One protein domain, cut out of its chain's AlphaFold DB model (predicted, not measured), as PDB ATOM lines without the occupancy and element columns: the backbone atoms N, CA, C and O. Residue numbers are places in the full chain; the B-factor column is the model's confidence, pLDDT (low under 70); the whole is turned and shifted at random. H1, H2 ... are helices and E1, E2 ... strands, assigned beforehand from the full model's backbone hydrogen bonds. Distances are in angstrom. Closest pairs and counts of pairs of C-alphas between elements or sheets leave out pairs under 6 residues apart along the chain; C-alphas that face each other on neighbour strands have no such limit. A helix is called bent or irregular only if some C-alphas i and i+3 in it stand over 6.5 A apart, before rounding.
ATOM      1  N   LYS A   2      87.995  60.634  86.561       57.44
ATOM      2  CA  LYS A   2      87.173  61.837  86.829       57.44
ATOM      3  C   LYS A   2      85.776  61.546  87.414       57.44
ATOM      4  O   LYS A   2      85.353  62.211  88.345       57.44
ATOM      5  N   ARG A   3      85.091  60.495  86.949       60.22
ATOM      6  CA  ARG A   3      83.714  60.151  87.367       60.22
ATOM      7  C   ARG A   3      83.597  59.684  88.832       60.22
ATOM      8  O   ARG A   3      82.644  60.052  89.505       60.22
ATOM      9  N   LYS A   4      84.591  58.941  89.342       61.16
ATOM     10  CA  LYS A   4      84.666  58.547  90.765       61.16
ATOM     11  C   LYS A   4      85.016  59.737  91.672       61.16
ATOM     12  O   LYS A   4      84.493  59.828  92.774       61.16
ATOM     13  N   LEU A   5      85.833  60.671  91.172       65.31
ATOM     14  CA  LEU A   5      86.170  61.921  91.860       65.31
ATOM     15  C   LEU A   5      84.940  62.840  91.996       65.31
ATOM     16  O   LEU A   5      84.673  63.342  93.080       65.31
ATOM     17  N   PHE A   6      84.141  62.982  90.929       69.38
ATOM     18  CA  PHE A   6      82.891  63.752  90.957       69.38
ATOM     19  C   PHE A   6      81.842  63.154  91.906       69.38
ATOM     20  O   PHE A   6      81.239  63.900  92.673       69.38
ATOM     21  N   LEU A   7      81.654  61.826  91.913       68.69
ATOM     22  CA  LEU A   7      80.749  61.180  92.873       68.69
ATOM     23  C   LEU A   7      81.200  61.388  94.329       68.69
ATOM     24  O   LEU A   7      80.367  61.660  95.186       68.69
ATOM     25  N   SER A   8      82.505  61.308  94.604       74.94
ATOM     26  CA  SER A   8      83.049  61.529  95.949       74.94
ATOM     27  C   SER A   8      82.808  62.959  96.444       74.94
ATOM     28  O   SER A   8      82.452  63.151  97.602       74.94
ATOM     29  N   ILE A   9      82.962  63.959  95.572       76.12
ATOM     30  CA  ILE A   9      82.720  65.371  95.914       76.12
ATOM     31  C   ILE A   9      81.229  65.618  96.182       76.12
ATOM     32  O   ILE A   9      80.884  66.322  97.129       76.12
ATOM     33  N   LEU A  10      80.341  64.996  95.399       76.25
ATOM     34  CA  LEU A  10      78.892  65.124  95.571       76.25
ATOM     35  C   LEU A  10      78.418  64.553  96.920       76.25
ATOM     36  O   LEU A  10      77.592  65.161  97.596       76.25
ATOM     37  N   ILE A  11      78.979  63.414  97.337       77.44
ATOM     38  CA  ILE A  11      78.671  62.782  98.630       77.44
ATOM     39  C   ILE A  11      79.122  63.676  99.795       77.44
ATOM     40  O   ILE A  11      78.373  63.855 100.752       77.44
ATOM     41  N   ILE A  12      80.303  64.292  99.701       76.06
ATOM     42  CA  ILE A  12      80.811  65.209 100.733       76.06
ATOM     43  C   ILE A  12      79.914  66.452 100.853       76.06
ATOM     44  O   ILE A  12      79.551  66.838 101.963       76.06
ATOM     45  N   PHE A  13      79.489  67.036  99.728       71.75
ATOM     46  CA  PHE A  13      78.554  68.169  99.722       71.75
ATOM     47  C   PHE A  13      77.204  67.826 100.369       71.75
ATOM     48  O   PHE A  13      76.670  68.625 101.140       71.75
ATOM     49  N   LEU A  14      76.669  66.629 100.106       65.38
ATOM     50  CA  LEU A  14      75.416  66.164 100.708       65.38
ATOM     51  C   LEU A  14      75.536  65.984 102.229       65.38
ATOM     52  O   LEU A  14      74.630  66.376 102.959       65.38
ATOM     53  N   ILE A  15      76.664  65.466 102.723       66.38
ATOM     54  CA  ILE A  15      76.900  65.289 104.166       66.38
ATOM     55  C   ILE A  15      77.013  66.647 104.880       66.38
ATOM     56  O   ILE A  15      76.419  66.835 105.943       66.38
ATOM     57  N   ILE A  16      77.715  67.619 104.285       64.12
ATOM     58  CA  ILE A  16      77.841  68.976 104.846       64.12
ATOM     59  C   ILE A  16      76.473  69.678 104.885       64.12
ATOM     60  O   ILE A  16      76.145  70.333 105.873       64.12
ATOM     61  N   SER A  17      75.637  69.486 103.861       61.91
ATOM     62  CA  SER A  17      74.279  70.045 103.823       61.91
ATOM     63  C   SER A  17      73.358  69.490 104.918       61.91
ATOM     64  O   SER A  17      72.448  70.196 105.349       61.91
ATOM     65  N   PHE A  18      73.559  68.247 105.367       58.69
ATOM     66  CA  PHE A  18      72.712  67.619 106.389       58.69
ATOM     67  C   PHE A  18      73.051  68.073 107.820       58.69
ATOM     68  O   PHE A  18      72.148  68.208 108.646       58.69
ATOM     69  N   MET A  19      74.321  68.375 108.115       57.91
ATOM     70  CA  MET A  19      74.762  68.830 109.448       57.91
ATOM     71  C   MET A  19      74.155  70.188 109.850       57.91
ATOM     72  O   MET A  19      73.833  70.402 111.018       57.91
ATOM     73  N   SER A  20      73.929  71.088 108.889       55.22
ATOM     74  CA  SER A  20      73.388  72.432 109.146       55.22
ATOM     75  C   SER A  20      71.917  72.438 109.591       55.22
ATOM     76  O   SER A  20      71.470  73.384 110.235       55.22
ATOM     77  N   ILE A  21      71.151  71.388 109.274       55.28
ATOM     78  CA  ILE A  21      69.708  71.322 109.565       55.28
ATOM     79  C   ILE A  21      69.452  70.908 111.023       55.28
ATOM     80  O   ILE A  21      68.504  71.381 111.651       55.28
ATOM     81  N   VAL A  22      70.313  70.059 111.592       56.19
ATOM     82  CA  VAL A  22      70.109  69.501 112.939       56.19
ATOM     83  C   VAL A  22      70.362  70.549 114.032       56.19
ATOM     84  O   VAL A  22      69.560  70.655 114.962       56.19
ATOM     85  N   GLY A  23      71.407  71.375 113.902       55.53
ATOM     86  CA  GLY A  23      71.765  72.391 114.909       55.53
ATOM     87  C   GLY A  23      70.696  73.472 115.101       55.53
ATOM     88  O   GLY A  23      70.276  73.749 116.221       55.53
ATOM     89  N   TYR A  24      70.158  74.002 113.999       59.84
ATOM     90  CA  TYR A  24      69.205  75.118 114.025       59.84
ATOM     91  C   TYR A  24      67.876  74.798 114.736       59.84
ATOM     92  O   TYR A  24      67.245  75.671 115.336       59.84
ATOM     93  N   SER A  25      67.428  73.541 114.672       63.81
ATOM     94  CA  SER A  25      66.181  73.118 115.322       63.81
ATOM     95  C   SER A  25      66.294  73.046 116.852       63.81
ATOM     96  O   SER A  25      65.323  73.338 117.555       63.81
ATOM     97  N   ASN A  26      67.483  72.722 117.368       72.00
ATOM     98  CA  ASN A  26      67.741  72.653 118.802       72.00
ATOM     99  C   ASN A  26      67.812  74.049 119.432       72.00
ATOM    100  O   ASN A  26      67.186  74.262 120.470       72.00
ATOM    101  N   ASP A  27      68.461  75.012 118.777       78.44
ATOM    102  CA  ASP A  27      68.612  76.377 119.302       78.44
ATOM    103  C   ASP A  27      67.259  77.073 119.497       78.44
ATOM    104  O   ASP A  27      66.965  77.589 120.573       78.44
ATOM    105  N   LYS A  28      66.354  76.975 118.512       83.75
ATOM    106  CA  LYS A  28      64.989  77.521 118.637       83.75
ATOM    107  C   LYS A  28      64.210  76.916 119.798       83.75
ATOM    108  O   LYS A  28      63.427  77.601 120.457       83.75
ATOM    109  N   LYS A  29      64.386  75.613 120.026       87.81
ATOM    110  CA  LYS A  29      63.730  74.911 121.128       87.81
ATOM    111  C   LYS A  29      64.280  75.400 122.466       87.81
ATOM    112  O   LYS A  29      63.486  75.641 123.370       87.81
ATOM    113  N   VAL A  30      65.597  75.564 122.584       91.31
ATOM    114  CA  VAL A  30      66.257  76.090 123.788       91.31
ATOM    115  C   VAL A  30      65.801  77.522 124.073       91.31
ATOM    116  O   VAL A  30      65.318  77.787 125.172       91.31
ATOM    117  N   ASP A  31      65.830  78.401 123.072       91.31
ATOM    118  CA  ASP A  31      65.372  79.790 123.179       91.31
ATOM    119  C   ASP A  31      63.930  79.889 123.683       91.31
ATOM    120  O   ASP A  31      63.622  80.638 124.612       91.31
ATOM    121  N   TYR A  32      63.034  79.086 123.103       94.00
ATOM    122  CA  TYR A  32      61.642  79.035 123.529       94.00
ATOM    123  C   TYR A  32      61.500  78.586 124.991       94.00
ATOM    124  O   TYR A  32      60.694  79.152 125.733       94.00
ATOM    125  N   GLN A  33      62.268  77.580 125.428       96.75
ATOM    126  CA  GLN A  33      62.222  77.112 126.818       96.75
ATOM    127  C   GLN A  33      62.733  78.179 127.790       96.75
ATOM    128  O   GLN A  33      62.105  78.388 128.828       96.75
ATOM    129  N   LEU A  34      63.811  78.887 127.443       97.06
ATOM    130  CA  LEU A  34      64.370  79.968 128.256       97.06
ATOM    131  C   LEU A  34      63.388  81.138 128.386       97.06
ATOM    132  O   LEU A  34      63.105  81.571 129.503       97.06
ATOM    133  N   GLN A  35      62.768  81.572 127.284       97.44
ATOM    134  CA  GLN A  35      61.725  82.602 127.320       97.44
ATOM    135  C   GLN A  35      60.505  82.150 128.137       97.44
ATOM    136  O   GLN A  35      59.965  82.909 128.943       97.44
ATOM    137  N   LYS A  36      60.067  80.897 127.970       97.88
ATOM    138  CA  LYS A  36      58.947  80.330 128.735       97.88
ATOM    139  C   LYS A  36      59.251  80.280 130.231       97.88
ATOM    140  O   LYS A  36      58.359  80.547 131.036       97.88
ATOM    141  N   GLN A  37      60.479  79.930 130.602       97.88
ATOM    142  CA  GLN A  37      60.917  79.919 131.990       97.88
ATOM    143  C   GLN A  37      60.996  81.344 132.552       97.88
ATOM    144  O   GLN A  37      60.429  81.600 133.610       97.88
ATOM    145  N   CYS A  38      61.567  82.288 131.798       98.00
ATOM    146  CA  CYS A  38      61.614  83.698 132.176       98.00
ATOM    147  C   CYS A  38      60.218  84.276 132.438       98.00
ATOM    148  O   CYS A  38      60.006  84.933 133.457       98.00
ATOM    149  N   LYS A  39      59.232  83.954 131.591       97.88
ATOM    150  CA  LYS A  39      57.831  84.334 131.821       97.88
ATOM    151  C   LYS A  39      57.307  83.817 133.165       97.88
ATOM    152  O   LYS A  39      56.714  84.583 133.916       97.88
ATOM    153  N   LYS A  40      57.532  82.534 133.477       97.44
ATOM    154  CA  LYS A  40      57.083  81.926 134.743       97.44
ATOM    155  C   LYS A  40      57.748  82.562 135.960       97.44
ATOM    156  O   LYS A  40      57.081  82.793 136.964       97.44
ATOM    157  N   ASP A  41      59.049  82.813 135.888       96.12
ATOM    158  CA  ASP A  41      59.796  83.390 137.006       96.12
ATOM    159  C   ASP A  41      59.429  84.862 137.211       96.12
ATOM    160  O   ASP A  41      59.233  85.283 138.347       96.12
ATOM    161  N   SER A  42      59.214  85.610 136.124       96.06
ATOM    162  CA  SER A  42      58.710  86.989 136.166       96.06
ATOM    163  C   SER A  42      57.323  87.067 136.797       96.06
ATOM    164  O   SER A  42      57.070  87.944 137.613       96.06
ATOM    165  N   GLU A  43      56.428  86.132 136.469       94.69
ATOM    166  CA  GLU A  43      55.091  86.080 137.064       94.69
ATOM    167  C   GLU A  43      55.155  85.843 138.581       94.69
ATOM    168  O   GLU A  43      54.443  86.492 139.344       94.69
ATOM    169  N   LYS A  44      56.034  84.942 139.032       93.69
ATOM    170  CA  LYS A  44      56.267  84.708 140.466       93.69
ATOM    171  C   LYS A  44      56.882  85.924 141.150       93.69
ATOM    172  O   LYS A  44      56.483  86.247 142.263       93.69
ATOM    173  N   PHE A  45      57.850  86.565 140.500       92.56
ATOM    174  CA  PHE A  45      58.504  87.774 140.988       92.56
ATOM    175  C   PHE A  45      57.483  88.891 141.198       92.56
ATOM    176  O   PHE A  45      57.375  89.427 142.293       92.56
ATOM    177  N   PHE A  46      56.671  89.154 140.174       90.19
ATOM    178  CA  PHE A  46      55.634  90.176 140.190       90.19
ATOM    179  C   PHE A  46      54.594  89.939 141.295       90.19
ATOM    180  O   PHE A  46      54.272  90.855 142.040       90.19
ATOM    181  N   LYS A  47      54.133  88.691 141.463       87.69
ATOM    182  CA  LYS A  47      53.162  88.314 142.506       87.69
ATOM    183  C   LYS A  47      53.715  88.379 143.931       87.69
ATOM    184  O   LYS A  47      52.943  88.481 144.875       87.69
ATOM    185  N   LYS A  48      55.033  88.260 144.119       77.12
ATOM    186  CA  LYS A  48      55.651  88.285 145.454       77.12
ATOM    187  C   LYS A  48      55.595  89.679 146.091       77.12
ATOM    188  O   LYS A  48      55.516  89.768 147.313       77.12
ATOM    189  N   ASP A  49      55.604  90.726 145.271       65.12
ATOM    190  CA  ASP A  49      55.498  92.125 145.707       65.12
ATOM    191  C   ASP A  49      54.035  92.616 145.801       65.12
ATOM    192  O   ASP A  49      53.785  93.779 146.126       65.12
ATOM    193  N   ASP A  50      53.062  91.735 145.544       60.69
ATOM    194  CA  ASP A  50      51.634  92.041 145.381       60.69
ATOM    195  C   ASP A  50      50.851  91.905 146.703       60.69
ATOM    196  O   ASP A  50      49.830  91.228 146.797       60.69
ATOM    197  N   ASN A  51      51.365  92.534 147.766       57.62
ATOM    198  CA  ASN A  51      50.600  92.777 149.000       57.62
ATOM    199  C   ASN A  51      49.737  94.049 148.907       57.62
ATOM    200  O   ASN A  51      49.104  94.425 149.892       57.62
ATOM    201  N   ASP A  52      49.734  94.732 147.761       57.94
ATOM    202  CA  ASP A  52      49.158  96.063 147.612       57.94
ATOM    203  C   ASP A  52      48.280  96.140 146.360       57.94
ATOM    204  O   ASP A  52      48.655  95.636 145.304       57.94
ATOM    205  N   LEU A  53      47.114  96.777 146.484       53.62
ATOM    206  CA  LEU A  53      46.007  96.857 145.510       53.62
ATOM    207  C   LEU A  53      46.343  97.696 144.255       53.62
ATOM    208  O   LEU A  53      45.495  98.392 143.694       53.62
ATOM    209  N   SER A  54      47.601  97.688 143.833       62.31
ATOM    210  CA  SER A  54      48.136  98.557 142.798       62.31
ATOM    211  C   SER A  54      47.869  98.030 141.389       62.31
ATOM    212  O   SER A  54      48.108  96.861 141.090       62.31
ATOM    213  N   ILE A  55      47.395  98.911 140.501       63.97
ATOM    214  CA  ILE A  55      47.292  98.642 139.063       63.97
ATOM    215  C   ILE A  55      48.720  98.627 138.518       63.97
ATOM    216  O   ILE A  55      49.278  99.645 138.114       63.97
ATOM    217  N   ARG A  56      49.342  97.454 138.587       82.19
ATOM    218  CA  ARG A  56      50.670  97.205 138.045       82.19
ATOM    219  C   ARG A  56      50.546  96.323 136.815       82.19
ATOM    220  O   ARG A  56      49.798  95.345 136.799       82.19
ATOM    221  N   SER A  57      51.316  96.636 135.786       91.56
ATOM    222  CA  SER A  57      51.516  95.745 134.644       91.56
ATOM    223  C   SER A  57      52.996  95.417 134.495       91.56
ATOM    224  O   SER A  57      53.855  96.055 135.104       91.56
ATOM    225  N   TYR A  58      53.329  94.383 133.724       94.81
ATOM    226  CA  TYR A  58      54.727  94.075 133.454       94.81
ATOM    227  C   TYR A  58      54.941  93.455 132.078       94.81
ATOM    228  O   TYR A  58      54.065  92.806 131.502       94.81
ATOM    229  N   LYS A  59      56.163  93.616 131.574       97.06
ATOM    230  CA  LYS A  59      56.714  92.875 130.435       97.06
ATOM    231  C   LYS A  59      57.924  92.074 130.892       97.06
ATOM    232  O   LYS A  59      58.599  92.464 131.838       97.06
ATOM    233  N   ASN A  60      58.207  90.968 130.213       97.81
ATOM    234  CA  ASN A  60      59.389  90.147 130.471       97.81
ATOM    235  C   ASN A  60      60.101  89.784 129.168       97.81
ATOM    236  O   ASN A  60      59.448  89.594 128.141       97.81
ATOM    237  N   HIS A  61      61.422  89.662 129.235       98.19
ATOM    238  CA  HIS A  61      62.267  89.238 128.122       98.19
ATOM    239  C   HIS A  61      63.442  88.420 128.642       98.19
ATOM    240  O   HIS A  61      64.127  88.827 129.582       98.19
ATOM    241  N   TYR A  62      63.683  87.267 128.029       98.00
ATOM    242  CA  TYR A  62      64.927  86.549 128.222       98.00
ATOM    243  C   TYR A  62      65.966  87.094 127.246       98.00
ATOM    244  O   TYR A  62      65.887  86.874 126.040       98.00
ATOM    245  N   ASN A  63      66.954  87.783 127.803       97.69
ATOM    246  CA  ASN A  63      68.077  88.336 127.077       97.69
ATOM    247  C   ASN A  63      69.171  87.271 126.936       97.69
ATOM    248  O   ASN A  63      69.806  86.888 127.924       97.69
ATOM    249  N   LYS A  64      69.391  86.793 125.716       95.25
ATOM    250  CA  LYS A  64      70.350  85.747 125.358       95.25
ATOM    251  C   LYS A  64      71.784  86.242 125.468       95.25
ATOM    252  O   LYS A  64      72.600  85.543 126.064       95.25
ATOM    253  N   LYS A  65      72.096  87.451 124.978       95.81
ATOM    254  CA  LYS A  65      73.439  88.059 125.116       95.81
ATOM    255  C   LYS A  65      73.899  88.128 126.567       95.81
ATOM    256  O   LYS A  65      75.068  87.885 126.849       95.81
ATOM    257  N   LEU A  66      72.992  88.468 127.480       96.44
ATOM    258  CA  LEU A  66      73.291  88.584 128.906       96.44
ATOM    259  C   LEU A  66      72.989  87.306 129.699       96.44
ATOM    260  O   LEU A  66      73.326  87.250 130.880       96.44
ATOM    261  N   ASN A  67      72.365  86.300 129.075       96.25
ATOM    262  CA  ASN A  67      71.866  85.081 129.716       96.25
ATOM    263  C   ASN A  67      71.033  85.386 130.982       96.25
ATOM    264  O   ASN A  67      71.236  84.799 132.049       96.25
ATOM    265  N   LYS A  68      70.120  86.359 130.880       97.75
ATOM    266  CA  LYS A  68      69.351  86.905 132.010       97.75
ATOM    267  C   LYS A  68      67.879  87.068 131.659       97.75
ATOM    268  O   LYS A  68      67.525  87.352 130.521       97.75
ATOM    269  N   CYS A  69      67.022  86.912 132.664       98.06
ATOM    270  CA  CYS A  69      65.598  87.202 132.554       98.06
ATOM    271  C   CYS A  69      65.327  88.590 133.126       98.06
ATOM    272  O   CYS A  69      65.538  88.813 134.319       98.06
ATOM    273  N   PHE A  70      64.858  89.501 132.282       98.25
ATOM    274  CA  PHE A  70      64.494  90.849 132.687       98.25
ATOM    275  C   PHE A  70      62.982  91.002 132.787       98.25
ATOM    276  O   PHE A  70      62.233  90.476 131.961       98.25
ATOM    277  N   ILE A  71      62.549  91.762 133.790       97.56
ATOM    278  CA  ILE A  71      61.170  92.214 133.959       97.56
ATOM    279  C   ILE A  71      61.154  93.744 134.006       97.56
ATOM    280  O   ILE A  71      61.947  94.361 134.721       97.56
ATOM    281  N   LEU A  72      60.254  94.347 133.233       97.31
ATOM    282  CA  LEU A  72      59.938  95.769 133.293       97.31
ATOM    283  C   LEU A  72      58.542  95.910 133.892       97.31
ATOM    284  O   LEU A  72      57.562  95.548 133.241       97.31
ATOM    285  N   ILE A  73      58.477  96.398 135.125       94.62
ATOM    286  CA  ILE A  73      57.238  96.642 135.865       94.62
ATOM    287  C   ILE A  73      56.814  98.086 135.616       94.62
ATOM    288  O   ILE A  73      57.650  98.979 135.719       94.62
ATOM    289  N   ASP A  74      55.544  98.297 135.292       92.94
ATOM    290  CA  ASP A  74      54.896  99.598 135.148       92.94
ATOM    291  C   ASP A  74      53.936  99.784 136.328       92.94
ATOM    292  O   ASP A  74      52.971  99.026 136.461       92.94
ATOM    293  N   ASP A  75      54.250 100.724 137.215       90.00
ATOM    294  CA  ASP A  75      53.406 101.102 138.346       90.00
ATOM    295  C   ASP A  75      52.695 102.414 138.007       90.00
ATOM    296  O   ASP A  75      53.266 103.504 138.127       90.00
ATOM    297  N   GLU A  76      51.451 102.291 137.542       83.94
ATOM    298  CA  GLU A  76      50.642 103.425 137.086       83.94
ATOM    299  C   GLU A  76      50.243 104.349 138.246       83.94
ATOM    300  O   GLU A  76      50.060 105.546 138.043       83.94
ATOM    301  N   ASN A  77      50.175 103.838 139.480       83.38
ATOM    302  CA  ASN A  77      49.789 104.645 140.640       83.38
ATOM    303  C   ASN A  77      50.835 105.711 140.976       83.38
ATOM    304  O   ASN A  77      50.494 106.809 141.414       83.38
ATOM    305  N   VAL A  78      52.113 105.378 140.788       85.56
ATOM    306  CA  VAL A  78      53.242 106.282 141.055       85.56
ATOM    307  C   VAL A  78      53.968 106.704 139.778       85.56
ATOM    308  O   VAL A  78      55.080 107.228 139.858       85.56
ATOM    309  N   ASN A  79      53.371 106.451 138.608       90.62
ATOM    310  CA  ASN A  79      53.936 106.743 137.287       90.62
ATOM    311  C   ASN A  79      55.415 106.327 137.167       90.62
ATOM    312  O   ASN A  79      56.257 107.078 136.668       90.62
ATOM    313  N   THR A  80      55.757 105.145 137.689       92.75
ATOM    314  CA  THR A  80      57.146 104.683 137.773       92.75
ATOM    315  C   THR A  80      57.320 103.326 137.116       92.75
ATOM    316  O   THR A  80      56.579 102.384 137.382       92.75
ATOM    317  N   LYS A  81      58.371 103.196 136.307       95.44
ATOM    318  CA  LYS A  81      58.793 101.933 135.704       95.44
ATOM    319  C   LYS A  81      60.056 101.420 136.359       95.44
ATOM    320  O   LYS A  81      61.011 102.175 136.531       95.44
ATOM    321  N   PHE A  82      60.102 100.126 136.651       95.38
ATOM    322  CA  PHE A  82      61.267  99.475 137.241       95.38
ATOM    323  C   PHE A  82      61.767  98.335 136.365       95.38
ATOM    324  O   PHE A  82      61.004  97.444 136.003       95.38
ATOM    325  N   LEU A  83      63.066  98.340 136.069       97.62
ATOM    326  CA  LEU A  83      63.740  97.258 135.359       97.62
ATOM    327  C   LEU A  83      64.497  96.390 136.366       97.62
ATOM    328  O   LEU A  83      65.349  96.904 137.095       97.62
ATOM    329  N   TYR A  84      64.231  95.086 136.372       97.31
ATOM    330  CA  TYR A  84      64.908  94.118 137.235       97.31
ATOM    331  C   TYR A  84      65.472  92.942 136.450       97.31
ATOM    332  O   TYR A  84      64.868  92.482 135.485       97.31
ATOM    333  N   ASP A  85      66.591  92.409 136.937       97.56
ATOM    334  CA  ASP A  85      66.972  91.015 136.725       97.56
ATOM    335  C   ASP A  85      66.195  90.146 137.722       97.56
ATOM    336  O   ASP A  85      66.380  90.254 138.939       97.56
ATOM    337  N   VAL A  86      65.323  89.291 137.191       96.25
ATOM    338  CA  VAL A  86      64.404  88.446 137.963       96.25
ATOM    339  C   VAL A  86      65.152  87.423 138.810       96.25
ATOM    340  O   VAL A  86      64.764  87.152 139.944       96.25
ATOM    341  N   LYS A  87      66.225  86.837 138.270       93.94
ATOM    342  CA  LYS A  87      66.931  85.726 138.917       93.94
ATOM    343  C   LYS A  87      67.808  86.222 140.058       93.94
ATOM    344  O   LYS A  87      67.875  85.583 141.104       93.94
ATOM    345  N   GLU A  88      68.475  87.353 139.849       95.31
ATOM    346  CA  GLU A  88      69.328  87.979 140.863       95.31
ATOM    347  C   GLU A  88      68.544  88.866 141.838       95.31
ATOM    348  O   GLU A  88      69.124  89.354 142.805       95.31
ATOM    349  N   ASN A  89      67.246  89.096 141.594       94.31
ATOM    350  CA  ASN A  89      66.438  90.083 142.313       94.31
ATOM    351  C   ASN A  89      67.145  91.449 142.398       94.31
ATOM    352  O   ASN A  89      67.227  92.086 143.451       94.31
ATOM    353  N   LYS A  90      67.727  91.879 141.275       95.69
ATOM    354  CA  LYS A  90      68.572  93.072 141.203       95.69
ATOM    355  C   LYS A  90      67.891  94.133 140.356       95.69
ATOM    356  O   LYS A  90      67.564  93.880 139.199       95.69
ATOM    357  N   ARG A  91      67.724  95.339 140.903       95.69
ATOM    358  CA  ARG A  91      67.210  96.494 140.152       95.69
ATOM    359  C   ARG A  91      68.295  97.032 139.221       95.69
ATOM    360  O   ARG A  91      69.394  97.353 139.664       95.69
ATOM    361  N   TYR A  92      67.967  97.139 137.941       97.50
ATOM    362  CA  TYR A  92      68.817  97.729 136.906       97.50
ATOM    363  C   TYR A  92      68.403  99.156 136.603       97.50
ATOM    364  O   TYR A  92      69.246  99.940 136.197       97.50
ATOM    365  N   GLY A  93      67.145  99.529 136.816       96.81
ATOM    366  CA  GLY A  93      66.744 100.908 136.599       96.81
ATOM    367  C   GLY A  93      65.401 101.270 137.191       96.81
ATOM    368  O   GLY A  93      64.608 100.403 137.562       96.81
ATOM    369  N   ALA A  94      65.182 102.575 137.272       96.75
ATOM    370  CA  ALA A  94      63.914 103.188 137.617       96.75
ATOM    371  C   ALA A  94      63.702 104.410 136.720       96.75
ATOM    372  O   ALA A  94      64.646 105.165 136.481       96.75
ATOM    373  N   ILE A  95      62.486 104.583 136.216       97.38
ATOM    374  CA  ILE A  95      62.074 105.723 135.397       97.38
ATOM    375  C   ILE A  95      60.806 106.277 136.022       97.38
ATOM    376  O   ILE A  95      59.820 105.558 136.106       97.38
ATOM    377  N   VAL A  96      60.841 107.528 136.453       96.06
ATOM    378  CA  VAL A  96      59.711 108.240 137.046       96.06
ATOM    379  C   VAL A  96      59.216 109.270 136.040       96.06
ATOM    380  O   VAL A  96      60.007 110.062 135.516       96.06
ATOM    381  N   ASP A  97      57.917 109.252 135.776       93.94
ATOM    382  CA  ASP A  97      57.222 110.266 134.993       93.94
ATOM    383  C   ASP A  97      56.489 111.220 135.950       93.94
ATOM    384  O   ASP A  97      55.604 110.821 136.705       93.94
ATOM    385  N   LEU A  98      56.912 112.485 135.957       92.06
ATOM    386  CA  LEU A  98      56.347 113.550 136.790       92.06
ATOM    387  C   LEU A  98      55.290 114.375 136.030       92.06
ATOM    388  O   LEU A  98      54.804 115.376 136.550       92.06
ATOM    389  N   GLY A  99      54.932 113.976 134.805       89.19
ATOM    390  CA  GLY A  99      53.988 114.666 133.929       89.19
ATOM    391  C   GLY A  99      54.666 115.668 132.993       89.19
ATOM    392  O   GLY A  99      54.594 115.523 131.776       89.19
ATOM    393  N   ASP A 100      55.349 116.678 133.538       91.81
ATOM    394  CA  ASP A 100      56.098 117.676 132.752       91.81
ATOM    395  C   ASP A 100      57.549 117.252 132.469       91.81
ATOM    396  O   ASP A 100      58.215 117.793 131.581       91.81
ATOM    397  N   LYS A 101      58.046 116.267 133.222       93.81
ATOM    398  CA  LYS A 101      59.435 115.821 133.188       93.81
ATOM    399  C   LYS A 101      59.547 114.323 133.422       93.81
ATOM    400  O   LYS A 101      58.869 113.757 134.271       93.81
ATOM    401  N   ILE A 102      60.511 113.708 132.741       95.69
ATOM    402  CA  ILE A 102      60.934 112.335 133.011       95.69
ATOM    403  C   ILE A 102      62.295 112.359 133.699       95.69
ATOM    404  O   ILE A 102      63.197 113.107 133.316       95.69
ATOM    405  N   LEU A 103      62.442 111.527 134.725       96.19
ATOM    406  CA  LEU A 103      63.704 111.271 135.403       96.19
ATOM    407  C   LEU A 103      63.922 109.769 135.457       96.19
ATOM    408  O   LEU A 103      63.162 109.051 136.099       96.19
ATOM    409  N   GLY A 104      64.970 109.284 134.808       96.94
ATOM    410  CA  GLY A 104      65.302 107.872 134.860       96.94
ATOM    411  C   GLY A 104      66.784 107.623 135.020       96.94
ATOM    412  O   GLY A 104      67.632 108.428 134.632       96.94
ATOM    413  N   LYS A 105      67.087 106.466 135.593       97.62
ATOM    414  CA  LYS A 105      68.432 105.916 135.651       97.62
ATOM    415  C   LYS A 105      68.368 104.436 135.323       97.62
ATOM    416  O   LYS A 105      67.601 103.698 135.940       97.62
ATOM    417  N   VAL A 106      69.181 104.013 134.363       96.38
ATOM    418  CA  VAL A 106      69.376 102.614 133.985       96.38
ATOM    419  C   VAL A 106      70.865 102.311 134.127       96.38
ATOM    420  O   VAL A 106      71.704 102.848 133.402       96.38
ATOM    421  N   LEU A 107      71.191 101.481 135.113       93.19
ATOM    422  CA  LEU A 107      72.521 101.274 135.673       93.19
ATOM    423  C   LEU A 107      73.163 102.604 136.071       93.19
ATOM    424  O   LEU A 107      72.731 103.242 137.028       93.19
ATOM    425  N   GLU A 108      74.189 103.025 135.344       92.69
ATOM    426  CA  GLU A 108      74.955 104.243 135.609       92.69
ATOM    427  C   GLU A 108      74.538 105.401 134.700       92.69
ATOM    428  O   GLU A 108      75.008 106.521 134.877       92.69
ATOM    429  N   LYS A 109      73.640 105.153 133.739       97.38
ATOM    430  CA  LYS A 109      73.214 106.144 132.752       97.38
ATOM    431  C   LYS A 109      71.902 106.781 133.170       97.38
ATOM    432  O   LYS A 109      70.937 106.085 133.482       97.38
ATOM    433  N   GLU A 110      71.870 108.103 133.136       97.44
ATOM    434  CA  GLU A 110      70.660 108.888 133.354       97.44
ATOM    435  C   GLU A 110      69.942 109.152 132.027       97.44
ATOM    436  O   GLU A 110      70.570 109.224 130.969       97.44
ATOM    437  N   CYS A 111      68.626 109.317 132.094       97.12
ATOM    438  CA  CYS A 111      67.781 109.741 130.985       97.12
ATOM    439  C   CYS A 111      66.752 110.761 131.480       97.12
ATOM    440  O   CYS A 111      66.280 110.688 132.619       97.12
ATOM    441  N   LYS A 112      66.425 111.737 130.630       96.75
ATOM    442  CA  LYS A 112      65.536 112.866 130.965       96.75
ATOM    443  C   LYS A 112      64.314 112.961 130.055       96.75
ATOM    444  O   LYS A 112      63.484 113.853 130.211       96.75
ATOM    445  N   SER A 113      64.198 112.046 129.098       95.69
ATOM    446  CA  SER A 113      63.057 111.935 128.198       95.69
ATOM    447  C   SER A 113      62.657 110.477 128.010       95.69
ATOM    448  O   SER A 113      63.462 109.561 128.193       95.69
ATOM    449  N   LYS A 114      61.412 110.259 127.579       93.19
ATOM    450  CA  LYS A 114      60.887 108.923 127.279       93.19
ATOM    451  C   LYS A 114      61.758 108.191 126.261       93.19
ATOM    452  O   LYS A 114      62.145 107.056 126.493       93.19
ATOM    453  N   SER A 115      62.121 108.866 125.171       95.81
ATOM    454  CA  SER A 115      62.927 108.276 124.097       95.81
ATOM    455  C   SER A 115      64.333 107.881 124.560       95.81
ATOM    456  O   SER A 115      64.820 106.809 124.190       95.81
ATOM    457  N   GLU A 116      64.973 108.702 125.397       97.75
ATOM    458  CA  GLU A 116      66.264 108.360 125.998       97.75
ATOM    459  C   GLU A 116      66.136 107.148 126.922       97.75
ATOM    460  O   GLU A 116      66.906 106.198 126.799       97.75
ATOM    461  N   CYS A 117      65.142 107.151 127.814       97.00
ATOM    462  CA  CYS A 117      64.933 106.056 128.752       97.00
ATOM    463  C   CYS A 117      64.599 104.742 128.036       97.00
ATOM    464  O   CYS A 117      65.199 103.714 128.342       97.00
ATOM    465  N   ASP A 118      63.724 104.781 127.029       95.81
ATOM    466  CA  ASP A 118      63.404 103.625 126.191       95.81
ATOM    467  C   ASP A 118      64.672 103.089 125.506       95.81
ATOM    468  O   ASP A 118      64.918 101.883 125.502       95.81
ATOM    469  N   SER A 119      65.538 103.974 124.999       97.38
ATOM    470  CA  SER A 119      66.811 103.582 124.376       97.38
ATOM    471  C   SER A 119      67.779 102.915 125.357       97.38
ATOM    472  O   SER A 119      68.532 102.028 124.957       97.38
ATOM    473  N   LEU A 120      67.754 103.299 126.637       97.94
ATOM    474  CA  LEU A 120      68.550 102.648 127.682       97.94
ATOM    475  C   LEU A 120      67.968 101.298 128.123       97.94
ATOM    476  O   LEU A 120      68.732 100.412 128.501       97.94
ATOM    477  N   VAL A 121      66.646 101.121 128.077       97.75
ATOM    478  CA  VAL A 121      65.967  99.866 128.456       97.75
ATOM    479  C   VAL A 121      66.042  98.815 127.344       97.75
ATOM    480  O   VAL A 121      66.191  97.625 127.629       97.75
ATOM    481  N   LYS A 122      65.976  99.237 126.077       97.38
ATOM    482  CA  LYS A 122      65.962  98.358 124.894       97.38
ATOM    483  C   LYS A 122      67.004  97.234 124.895       97.38
ATOM    484  O   LYS A 122      66.607  96.092 124.669       97.38
ATOM    485  N   PRO A 123      68.295  97.480 125.202       97.00
ATOM    486  CA  PRO A 123      69.313  96.429 125.220       97.00
ATOM    487  C   PRO A 123      69.016  95.270 126.174       97.00
ATOM    488  O   PRO A 123      69.608  94.207 126.013       97.00
ATOM    489  N   TYR A 124      68.135  95.470 127.159       97.44
ATOM    490  CA  TYR A 124      67.715  94.455 128.123       97.44
ATOM    491  C   TYR A 124      66.429  93.737 127.698       97.44
ATOM    492  O   TYR A 124      66.298  92.549 127.976       97.44
ATOM    493  N   MET A 125      65.515  94.439 127.017       97.50
ATOM    494  CA  MET A 125      64.139  93.988 126.759       97.50
ATOM    495  C   MET A 125      63.848  93.556 125.314       97.50
ATOM    496  O   MET A 125      62.783  92.994 125.074       97.50
ATOM    497  N   GLU A 126      64.737  93.834 124.357       95.62
ATOM    498  CA  GLU A 126      64.497  93.602 122.916       95.62
ATOM    499  C   GLU A 126      65.686  92.949 122.190       95.62
ATOM    500  O   GLU A 126      65.732  92.930 120.961       95.62
ATOM    501  N   GLU A 127      66.678  92.470 122.939       86.31
ATOM    502  CA  GLU A 127      67.886  91.847 122.388       86.31
ATOM    503  C   GLU A 127      67.627  90.622 121.503       86.31
ATOM    504  O   GLU A 127      66.712  89.827 121.826       86.31
TER     505      GLU A 127
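AT A GLANCE: This is residues 2 to 127 of the 127 residues of an uncharacterized protein of Deltaproteobacteria bacterium HGW-Deltaproteobacteria-13 (UniProt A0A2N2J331). What shape meets the eye first? A six-stranded antiparallel sheet, twisted and curled, wraps round the short helix H2, while residues 31 to 46 of the very long helix H1 pack on its E1 and E2 end. Residues 2 to 30 of H1 stick out as a long arm, and this arm makes much of the length. What is it made of? The 126 printed residues hold two named helices and six named strands, in the order H1 E1 E2 E3 E4 E5 E6 H2, with the sheet order E1 - E2 - E3 - E4 - E5 - E6; the class is mixed, helices and strands. Is it compact? The whole is extended, with a radius of gyration of the C-alphas of 22.5 A and spans of 78 by 31 by 20 A.

IN THESE COORDINATES: Where are the strands? E1 is residues 56 to 63, 22.4 A; E2 is 68 to 75, 22.3 A; E3 is 80 to 85, 16.9 A; E4 is 90 to 97, 21.5 A; E5 is 102 to 106; E6 is 109 to 111. C-alpha 56 is at (50.670, 97.205, 138.045). Where are the helices? H1 is residues 2 to 48, 71.6 A, beginning with C-alpha 2 at (87.173, 61.837, 86.829). H2 is residues 114 to 125, 15.3 A, ending with C-alpha 125 at (64.139, 93.988, 126.759), and it is only just irregular: C-alphas 120 and 123 are 6.7 A apart.

HOW THE PARTS SIT: How do the strands pair? E1 to E6 form a meander, each strand the antiparallel neighbour of the one before and each such pair a hairpin, with E1 and E6 as edge strands. Within hydrogen-bond range are, for instance, N 59 and O 72 of E1 and E2 at 2.9 A, N 73 and O 82 of E2 and E3 at 2.9 A, and N 81 and O 95 of E3 and E4 at 2.8 A; so are N 96 and O 103 of E4 and E5 at 2.8 A, and N 104 and O 111 of E5 and E6 at 2.9 A. Where are the helices? The sheet curls round H2, whose closest C-alphas to E6 are Cys 117 and Cys 111, 5.2 A, and to E1 Met 125 and His 61, 5.3 A. The parts make three layers, helices on both faces of a sheet, H1 on one and H2 on the other; the closest C-alphas of H1 and E1 are Gln 35 and Tyr 62, 5.2 A. H1 and H2 are apart. Are the helix backbones in order? O i to N i+4 pairs within hydrogen-bond range are 35 of 43 in H1 and 6 of 8 in H2.

THE WHOLE: How large is it? The two C-alphas farthest apart, those of Lys 2 and Leu 53, are 79.8 A apart; without the stretches that stand free, residues 2 to 30 and 47 to 52, the body has 91 residues and spans 41 by 32 by 18 A. Are there cuts or long links? The printed part has no cut and no long link; H1 to E1 is short, and the others are tight. Where is confidence low? The mean pLDDT of the printed part is 86.7, with residues 2 to 7, 14 to 25 and 49 to 55 under 70.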